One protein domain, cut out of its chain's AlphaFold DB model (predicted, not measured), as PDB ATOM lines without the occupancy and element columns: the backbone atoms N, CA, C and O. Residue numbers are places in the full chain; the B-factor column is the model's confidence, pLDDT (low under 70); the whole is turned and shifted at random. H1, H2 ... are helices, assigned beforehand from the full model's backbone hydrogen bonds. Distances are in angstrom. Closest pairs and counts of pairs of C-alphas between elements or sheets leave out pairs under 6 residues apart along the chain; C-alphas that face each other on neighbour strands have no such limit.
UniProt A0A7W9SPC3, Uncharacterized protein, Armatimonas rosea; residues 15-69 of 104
ATOM      1  N   LEU A  15     -21.604 -16.756   8.826       92.62
ATOM      2  CA  LEU A  15     -22.066 -17.978   8.177       92.62
ATOM      3  C   LEU A  15     -20.973 -18.629   7.315       92.62
ATOM      4  O   LEU A  15     -20.771 -19.835   7.417       92.62
ATOM      5  N   GLU A  16     -20.247 -17.851   6.514       92.62
ATOM      6  CA  GLU A  16     -19.122 -18.341   5.702       92.62
ATOM      7  C   GLU A  16     -17.999 -18.894   6.582       92.62
ATOM      8  O   GLU A  16     -17.528 -20.004   6.351       92.62
ATOM      9  N   ALA A  17     -17.647 -18.186   7.658       90.81
ATOM     10  CA  ALA A  17     -16.673 -18.669   8.633       90.81
ATOM     11  C   ALA A  17     -17.126 -19.987   9.293       90.81
ATOM     12  O   ALA A  17     -16.322 -20.894   9.516       90.81
ATOM     13  N   ARG A  18     -18.430 -20.129   9.579       94.38
ATOM     14  CA  ARG A  18     -18.992 -21.369  10.129       94.38
ATOM     15  C   ARG A  18     -18.944 -22.517   9.122       94.38
ATOM     16  O   ARG A  18     -18.636 -23.634   9.529       94.38
ATOM     17  N   ILE A  19     -19.232 -22.258   7.847       95.62
ATOM     18  CA  ILE A  19     -19.145 -23.254   6.770       95.62
ATOM     19  C   ILE A  19     -17.698 -23.721   6.605       95.62
ATOM     20  O   ILE A  19     -17.453 -24.917   6.704       95.62
ATOM     21  N   GLN A  20     -16.739 -22.799   6.496       92.31
ATOM     22  CA  GLN A  20     -15.313 -23.134   6.391       92.31
ATOM     23  C   GLN A  20     -14.836 -23.980   7.578       92.31
ATOM     24  O   GLN A  20     -14.090 -24.944   7.417       92.31
ATOM     25  N   GLN A  21     -15.300 -23.664   8.791       93.31
ATOM     26  CA  GLN A  21     -14.992 -24.468   9.970       93.31
ATOM     27  C   GLN A  21     -15.601 -25.878   9.890       93.31
ATOM     28  O   GLN A  21     -14.966 -26.847  10.309       93.31
ATOM     29  N   LEU A  22     -16.834 -26.014   9.388       96.44
ATOM     30  CA  LEU A  22     -17.480 -27.315   9.195       96.44
ATOM     31  C   LEU A  22     -16.766 -28.146   8.123       96.44
ATOM     32  O   LEU A  22     -16.539 -29.331   8.353       96.44
ATOM     33  N   GLU A  23     -16.356 -27.528   7.017       94.94
ATOM     34  CA  GLU A  23     -15.573 -28.167   5.953       94.94
ATOM     35  C   GLU A  23     -14.216 -28.651   6.480       94.94
ATOM     36  O   GLU A  23     -13.873 -29.821   6.312       94.94
ATOM     37  N   ALA A  24     -13.492 -27.812   7.228       90.94
ATOM     38  CA  ALA A  24     -12.228 -28.198   7.858       90.94
ATOM     39  C   ALA A  24     -12.404 -29.344   8.871       90.94
ATOM     40  O   ALA A  24     -11.588 -30.268   8.948       90.94
ATOM     41  N   ASN A  25     -13.492 -29.327   9.649       93.81
ATOM     42  CA  ASN A  25     -13.819 -30.417  10.568       93.81
ATOM     43  C   ASN A  25     -14.168 -31.713   9.823       93.81
ATOM     44  O   ASN A  25     -13.784 -32.791  10.282       93.81
ATOM     45  N   GLN A  26     -14.872 -31.621   8.692       96.00
ATOM     46  CA  GLN A  26     -15.197 -32.759   7.834       96.00
ATOM     47  C   GLN A  26     -13.930 -33.369   7.227       96.00
ATOM     48  O   GLN A  26     -13.765 -34.586   7.282       96.00
ATOM     49  N   GLU A  27     -13.018 -32.549   6.705       93.06
ATOM     50  CA  GLU A  27     -11.740 -33.011   6.157       93.06
ATOM     51  C   GLU A  27     -10.891 -33.700   7.233       93.06
ATOM     52  O   GLU A  27     -10.400 -34.816   7.037       93.06
ATOM     53  N   ARG A  28     -10.808 -33.104   8.428       92.44
ATOM     54  CA  ARG A  28     -10.131 -33.720   9.575       92.44
ATOM     55  C   ARG A  28     -10.764 -35.056   9.972       92.44
ATOM     56  O   ARG A  28     -10.039 -36.002  10.276       92.44
ATOM     57  N   LEU A  29     -12.094 -35.146   9.996       95.81
ATOM     58  CA  LEU A  29     -12.801 -36.389  10.311       95.81
ATOM     59  C   LEU A  29     -12.523 -37.465   9.256       95.81
ATOM     60  O   LEU A  29     -12.231 -38.603   9.617       95.81
ATOM     61  N   PHE A  30     -12.552 -37.099   7.974       92.81
ATOM     62  CA  PHE A  30     -12.236 -38.003   6.873       92.81
ATOM     63  C   PHE A  30     -10.813 -38.563   6.991       92.81
ATOM     64  O   PHE A  30     -10.620 -39.777   6.888       92.81
ATOM     65  N   LEU A  31      -9.829 -37.709   7.292       93.50
ATOM     66  CA  LEU A  31      -8.441 -38.125   7.500       93.50
ATOM     67  C   LEU A  31      -8.309 -39.124   8.659       93.50
ATOM     68  O   LEU A  31      -7.656 -40.156   8.517       93.50
ATOM     69  N   ILE A  32      -8.970 -38.857   9.790       95.44
ATOM     70  CA  ILE A  32      -8.967 -39.759  10.950       95.44
ATOM     71  C   ILE A  32      -9.620 -41.102  10.600       95.44
ATOM     72  O   ILE A  32      -9.048 -42.150  10.894       95.44
ATOM     73  N   CYS A  33     -10.792 -41.100   9.960       94.31
ATOM     74  CA  CYS A  33     -11.472 -42.329   9.544       94.31
ATOM     75  C   CYS A  33     -10.622 -43.154   8.568       94.31
ATOM     76  O   CYS A  33     -10.595 -44.381   8.674       94.31
ATOM     77  N   THR A  34      -9.896 -42.489   7.667       93.25
ATOM     78  CA  THR A  34      -8.970 -43.137   6.730       93.25
ATOM     79  C   THR A  34      -7.835 -43.814   7.488       93.25
ATOM     80  O   THR A  34      -7.671 -45.026   7.373       93.25
ATOM     81  N   ALA A  35      -7.142 -43.078   8.362       96.00
ATOM     82  CA  ALA A  35      -6.050 -43.616   9.169       96.00
ATOM     83  C   ALA A  35      -6.494 -44.788  10.067       96.00
ATOM     84  O   ALA A  35      -5.775 -45.774  10.211       96.00
ATOM     85  N   LEU A  36      -7.694 -44.715  10.654       95.38
ATOM     86  CA  LEU A  36      -8.258 -45.813  11.448       95.38
ATOM     87  C   LEU A  36      -8.538 -47.053  10.593       95.38
ATOM     88  O   LEU A  36      -8.240 -48.167  11.018       95.38
ATOM     89  N   THR A  37      -9.096 -46.869   9.396       93.00
ATOM     90  CA  THR A  37      -9.409 -47.969   8.473       93.00
ATOM     91  C   THR A  37      -8.131 -48.644   7.976       93.00
ATOM     92  O   THR A  37      -8.054 -49.873   7.954       93.00
ATOM     93  N   GLU A  38      -7.108 -47.857   7.639       92.50
ATOM     94  CA  GLU A  38      -5.785 -48.361   7.268       92.50
ATOM     95  C   GLU A  38      -5.142 -49.126   8.422       92.50
ATOM     96  O   GLU A  38      -4.733 -50.266   8.234       92.50
ATOM     97  N   LEU A  39      -5.163 -48.587   9.644       97.00
ATOM     98  CA  LEU A  39      -4.618 -49.279  10.812       97.00
ATOM     99  C   LEU A  39      -5.319 -50.623  11.074       97.00
ATOM    100  O   LEU A  39      -4.660 -51.611  11.396       97.00
ATOM    101  N   VAL A  40      -6.647 -50.678  10.939       95.88
ATOM    102  CA  VAL A  40      -7.430 -51.917  11.075       95.88
ATOM    103  C   VAL A  40      -7.018 -52.946  10.020       95.88
ATOM    104  O   VAL A  40      -6.825 -54.116  10.359       95.88
ATOM    105  N   ARG A  41      -6.839 -52.512   8.766       92.00
ATOM    106  CA  ARG A  41      -6.398 -53.368   7.658       92.00
ATOM    107  C   ARG A  41      -4.961 -53.857   7.866       92.00
ATOM    108  O   ARG A  41      -4.721 -55.058   7.813       92.00
ATOM    109  N   ASP A  42      -4.030 -52.958   8.175       94.69
ATOM    110  CA  ASP A  42      -2.600 -53.249   8.354       94.69
ATOM    111  C   ASP A  42      -2.338 -54.199   9.527       94.69
ATOM    112  O   ASP A  42      -1.379 -54.972   9.532       94.69
ATOM    113  N   LYS A  43      -3.204 -54.156  10.544       96.75
ATOM    114  CA  LYS A  43      -3.176 -55.075  11.687       96.75
ATOM    115  C   LYS A  43      -3.987 -56.356  11.458       96.75
ATOM    116  O   LYS A  43      -4.093 -57.150  12.389       96.75
ATOM    117  N   ASN A  44      -4.527 -56.574  10.254       94.88
ATOM    118  CA  ASN A  44      -5.400 -57.698   9.895       94.88
ATOM    119  C   ASN A  44      -6.566 -57.902  10.885       94.88
ATOM    120  O   ASN A  44      -6.937 -59.032  11.194       94.88
ATOM    121  N   LEU A  45      -7.126 -56.809  11.416       96.25
ATOM    122  CA  LEU A  45      -8.210 -56.853  12.405       96.25
ATOM    123  C   LEU A  45      -9.593 -56.990  11.762       96.25
ATOM    124  O   LEU A  45     -10.509 -57.497  12.406       96.25
ATOM    125  N   ALA A  46      -9.752 -56.518  10.525       95.62
ATOM    126  CA  ALA A  46     -10.957 -56.701   9.727       95.62
ATOM    127  C   ALA A  46     -10.649 -56.527   8.236       95.62
ATOM    128  O   ALA A  46      -9.767 -55.761   7.841       95.62
ATOM    129  N   THR A  47     -11.426 -57.211   7.407       92.62
ATOM    130  CA  THR A  47     -11.484 -57.002   5.963       92.62
ATOM    131  C   THR A  47     -12.314 -55.766   5.622       92.62
ATOM    132  O   THR A  47     -13.170 -55.322   6.387       92.62
ATOM    133  N   GLU A  48     -12.121 -55.230   4.420       87.12
ATOM    134  CA  GLU A  48     -12.919 -54.102   3.927       87.12
ATOM    135  C   GLU A  48     -14.426 -54.414   3.899       87.12
ATOM    136  O   GLU A  48     -15.247 -53.573   4.261       87.12
ATOM    137  N   ALA A  49     -14.793 -55.656   3.567       88.38
ATOM    138  CA  ALA A  49     -16.179 -56.117   3.582       88.38
ATOM    139  C   ALA A  49     -16.792 -56.098   4.995       88.38
ATOM    140  O   ALA A  49     -17.945 -55.697   5.164       88.38
ATOM    141  N   GLU A  50     -16.030 -56.483   6.021       92.25
ATOM    142  CA  GLU A  50     -16.483 -56.444   7.417       92.25
ATOM    143  C   GLU A  50     -16.632 -55.009   7.930       92.25
ATOM    144  O   GLU A  50     -17.585 -54.708   8.652       92.25
ATOM    145  N   ILE A  51     -15.744 -54.100   7.514       90.88
ATOM    146  CA  ILE A  51     -15.850 -52.669   7.831       90.88
ATOM    147  C   ILE A  51     -17.125 -52.082   7.205       90.88
ATOM    148  O   ILE A  51     -17.891 -51.401   7.891       90.88
ATOM    149  N   LEU A  52     -17.413 -52.402   5.940       87.31
ATOM    150  CA  LEU A  52     -18.647 -51.988   5.260       87.31
ATOM    151  C   LEU A  52     -19.906 -52.560   5.931       87.31
ATOM    152  O   LEU A  52     -20.891 -51.840   6.117       87.31
ATOM    153  N   ALA A  53     -19.876 -53.828   6.343       88.50
ATOM    154  CA  ALA A  53     -20.976 -54.445   7.080       88.50
ATOM    155  C   ALA A  53     -21.200 -53.763   8.441       88.50
ATOM    156  O   ALA A  53     -22.342 -53.496   8.825       88.50
ATOM    157  N   LYS A  54     -20.119 -53.410   9.151       89.94
ATOM    158  CA  LYS A  54     -20.200 -52.686  10.424       89.94
ATOM    159  C   LYS A  54     -20.759 -51.273  10.244       89.94
ATOM    160  O   LYS A  54     -21.567 -50.853  11.069       89.94
ATOM    161  N   LEU A  55     -20.394 -50.562   9.173       87.00
ATOM    162  CA  LEU A  55     -20.986 -49.258   8.841       87.00
ATOM    163  C   LEU A  55     -22.508 -49.359   8.671       87.00
ATOM    164  O   LEU A  55     -23.248 -48.561   9.248       87.00
ATOM    165  N   GLN A  56     -22.986 -50.378   7.951       83.31
ATOM    166  CA  GLN A  56     -24.420 -50.624   7.787       83.31
ATOM    167  C   GLN A  56     -25.108 -50.951   9.121       83.31
ATOM    168  O   GLN A  56     -26.184 -50.428   9.409       83.31
ATOM    169  N   GLU A  57     -24.497 -51.792   9.956       87.38
ATOM    170  CA  GLU A  57     -25.003 -52.117  11.293       87.38
ATOM    171  C   GLU A  57     -25.122 -50.867  12.181       87.38
ATOM    172  O   GLU A  57     -26.132 -50.687  12.863       87.38
ATOM    173  N   VAL A  58     -24.112 -49.991  12.178       83.56
ATOM    174  CA  VAL A  58     -24.117 -48.737  12.948       83.56
ATOM    175  C   VAL A  58     -25.235 -47.805  12.469       83.56
ATOM    176  O   VAL A  58     -26.011 -47.332  13.298       83.56
ATOM    177  N   ASP A  59     -25.403 -47.615  11.155       77.19
ATOM    178  CA  ASP A  59     -26.511 -46.817  10.600       77.19
ATOM    179  C   ASP A  59     -27.895 -47.397  10.959       77.19
ATOM    180  O   ASP A  59     -28.872 -46.669  11.172       77.19
ATOM    181  N   LEU A  60     -28.016 -48.728  11.023       74.75
ATOM    182  CA  LEU A  60     -29.235 -49.406  11.467       74.75
ATOM    183  C   LEU A  60     -29.515 -49.181  12.955       74.75
ATOM    184  O   LEU A  60     -30.668 -48.907  13.297       74.75
ATOM    185  N   ARG A  61     -28.489 -49.227  13.812       74.38
ATOM    186  CA  ARG A  61     -28.614 -48.957  15.255       74.38
ATOM    187  C   ARG A  61     -29.079 -47.535  15.544       74.38
ATOM    188  O   ARG A  61     -29.955 -47.350  16.384       74.38
ATOM    189  N   ASP A  62     -28.586 -46.562  14.787       60.88
ATOM    190  CA  ASP A  62     -29.012 -45.164  14.917       60.88
ATOM    191  C   ASP A  62     -30.492 -44.970  14.517       60.88
ATOM    192  O   ASP A  62     -31.186 -44.069  14.975       60.88
ATOM    193  N   GLY A  63     -31.043 -45.882  13.705       56.44
ATOM    194  CA  GLY A  63     -32.482 -45.949  13.439       56.44
ATOM    195  C   GLY A  63     -33.331 -46.489  14.599       56.44
ATOM    196  O   GLY A  63     -34.518 -46.168  14.650       56.44
ATOM    197  N   MET A  64     -32.769 -47.307  15.505       50.25
ATOM    198  CA  MET A  64     -33.520 -47.965  16.596       50.25
ATOM    199  C   MET A  64     -33.786 -47.028  17.767       50.25
ATOM    200  O   MET A  64     -34.846 -47.127  18.378       50.25
ATOM    201  N   ALA A  65     -32.863 -46.107  18.053       46.06
ATOM    202  CA  ALA A  65     -33.015 -45.149  19.146       46.06
ATOM    203  C   ALA A  65     -34.153 -44.135  18.905       46.06
ATOM    204  O   ALA A  65     -34.714 -43.609  19.860       46.06
ATOM    205  N   ASP A  66     -34.536 -43.913  17.644       50.00
ATOM    206  CA  ASP A  66     -35.424 -42.816  17.240       50.00
ATOM    207  C   ASP A  66     -36.874 -43.249  16.924       50.00
ATOM    208  O   ASP A  66     -37.679 -42.433  16.480       50.00
ATOM    209  N   GLY A  67     -37.233 -44.532  17.088       50.50
ATOM    210  CA  GLY A  67     -38.614 -45.026  16.910       50.50
ATOM    211  C   GLY A  67     -39.198 -44.935  15.483       50.50
ATOM    212  O   GLY A  67     -40.363 -45.261  15.267       50.50
ATOM    213  N   LYS A  68     -38.408 -44.537  14.477       53.19
ATOM    214  CA  LYS A  68     -38.847 -44.226  13.095       53.19
ATOM    215  C   LYS A  68     -38.973 -45.439  12.150       53.19
ATOM    216  O   LYS A  68     -38.883 -45.282  10.935       53.19
ATOM    217  N   PHE A  69     -39.155 -46.659  12.660       49.94
ATOM    218  CA  PHE A  69     -39.125 -47.877  11.826       49.94
ATOM    219  C   PHE A  69     -40.424 -48.213  11.072       49.94
ATOM    220  O   PHE A  69     -40.442 -49.161  10.287       49.94
TER     221      PHE A  69
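This is residues 15 to 69 of the 104 residues of an uncharacterized protein of Armatimonas rosea (UniProt A0A7W9SPC3). Two helices, the long H1 and the shorter H2, meet near their ends at a tight link and spread from there as an open V. The far part of each arm stands free, residues 15 to 36 of H1 and residues 52 to 69, which hold most of H2 and the tail after it. The printed part has 55 residues with two named helices, H1 then H2, and no named strand; the class is all helix. It is only just extended, close to loose, with a radius of gyration of the C-alphas of 15.4 A, and it is flat, spanning 41 by 36 by 12 A.

Find C-alpha 15 at (-22.066, -17.978, 8.177); from there H1, residues 15 to 42, runs 40.3 A to C-alpha 42 at (-2.600, -53.249, 8.354). H2, residues 48 to 64, runs 25.0 A and ends at C-alpha 64, (-33.520, -47.965, 16.596).

Look at Arg 41 and Glu 48: their C-alphas, the closest of H1 and H2, are 7.5 A apart. The two helices are close but not clearly touching, with 2 pairs of C-alphas within 8 A. They run opposite ways at a steep tilt of 50 degrees. In H1 and H2 every O i to N i+4 pair is within hydrogen-bond range.

The two C-alphas farthest apart, those of Leu 15 and Asn 44, are 43.1 A apart. The printed part has no cut, and the link from H1 to H2, 5 residues, is tight. Look at residues 62 to 69 for pLDDT under 70; the mean of the printed part is 85.7.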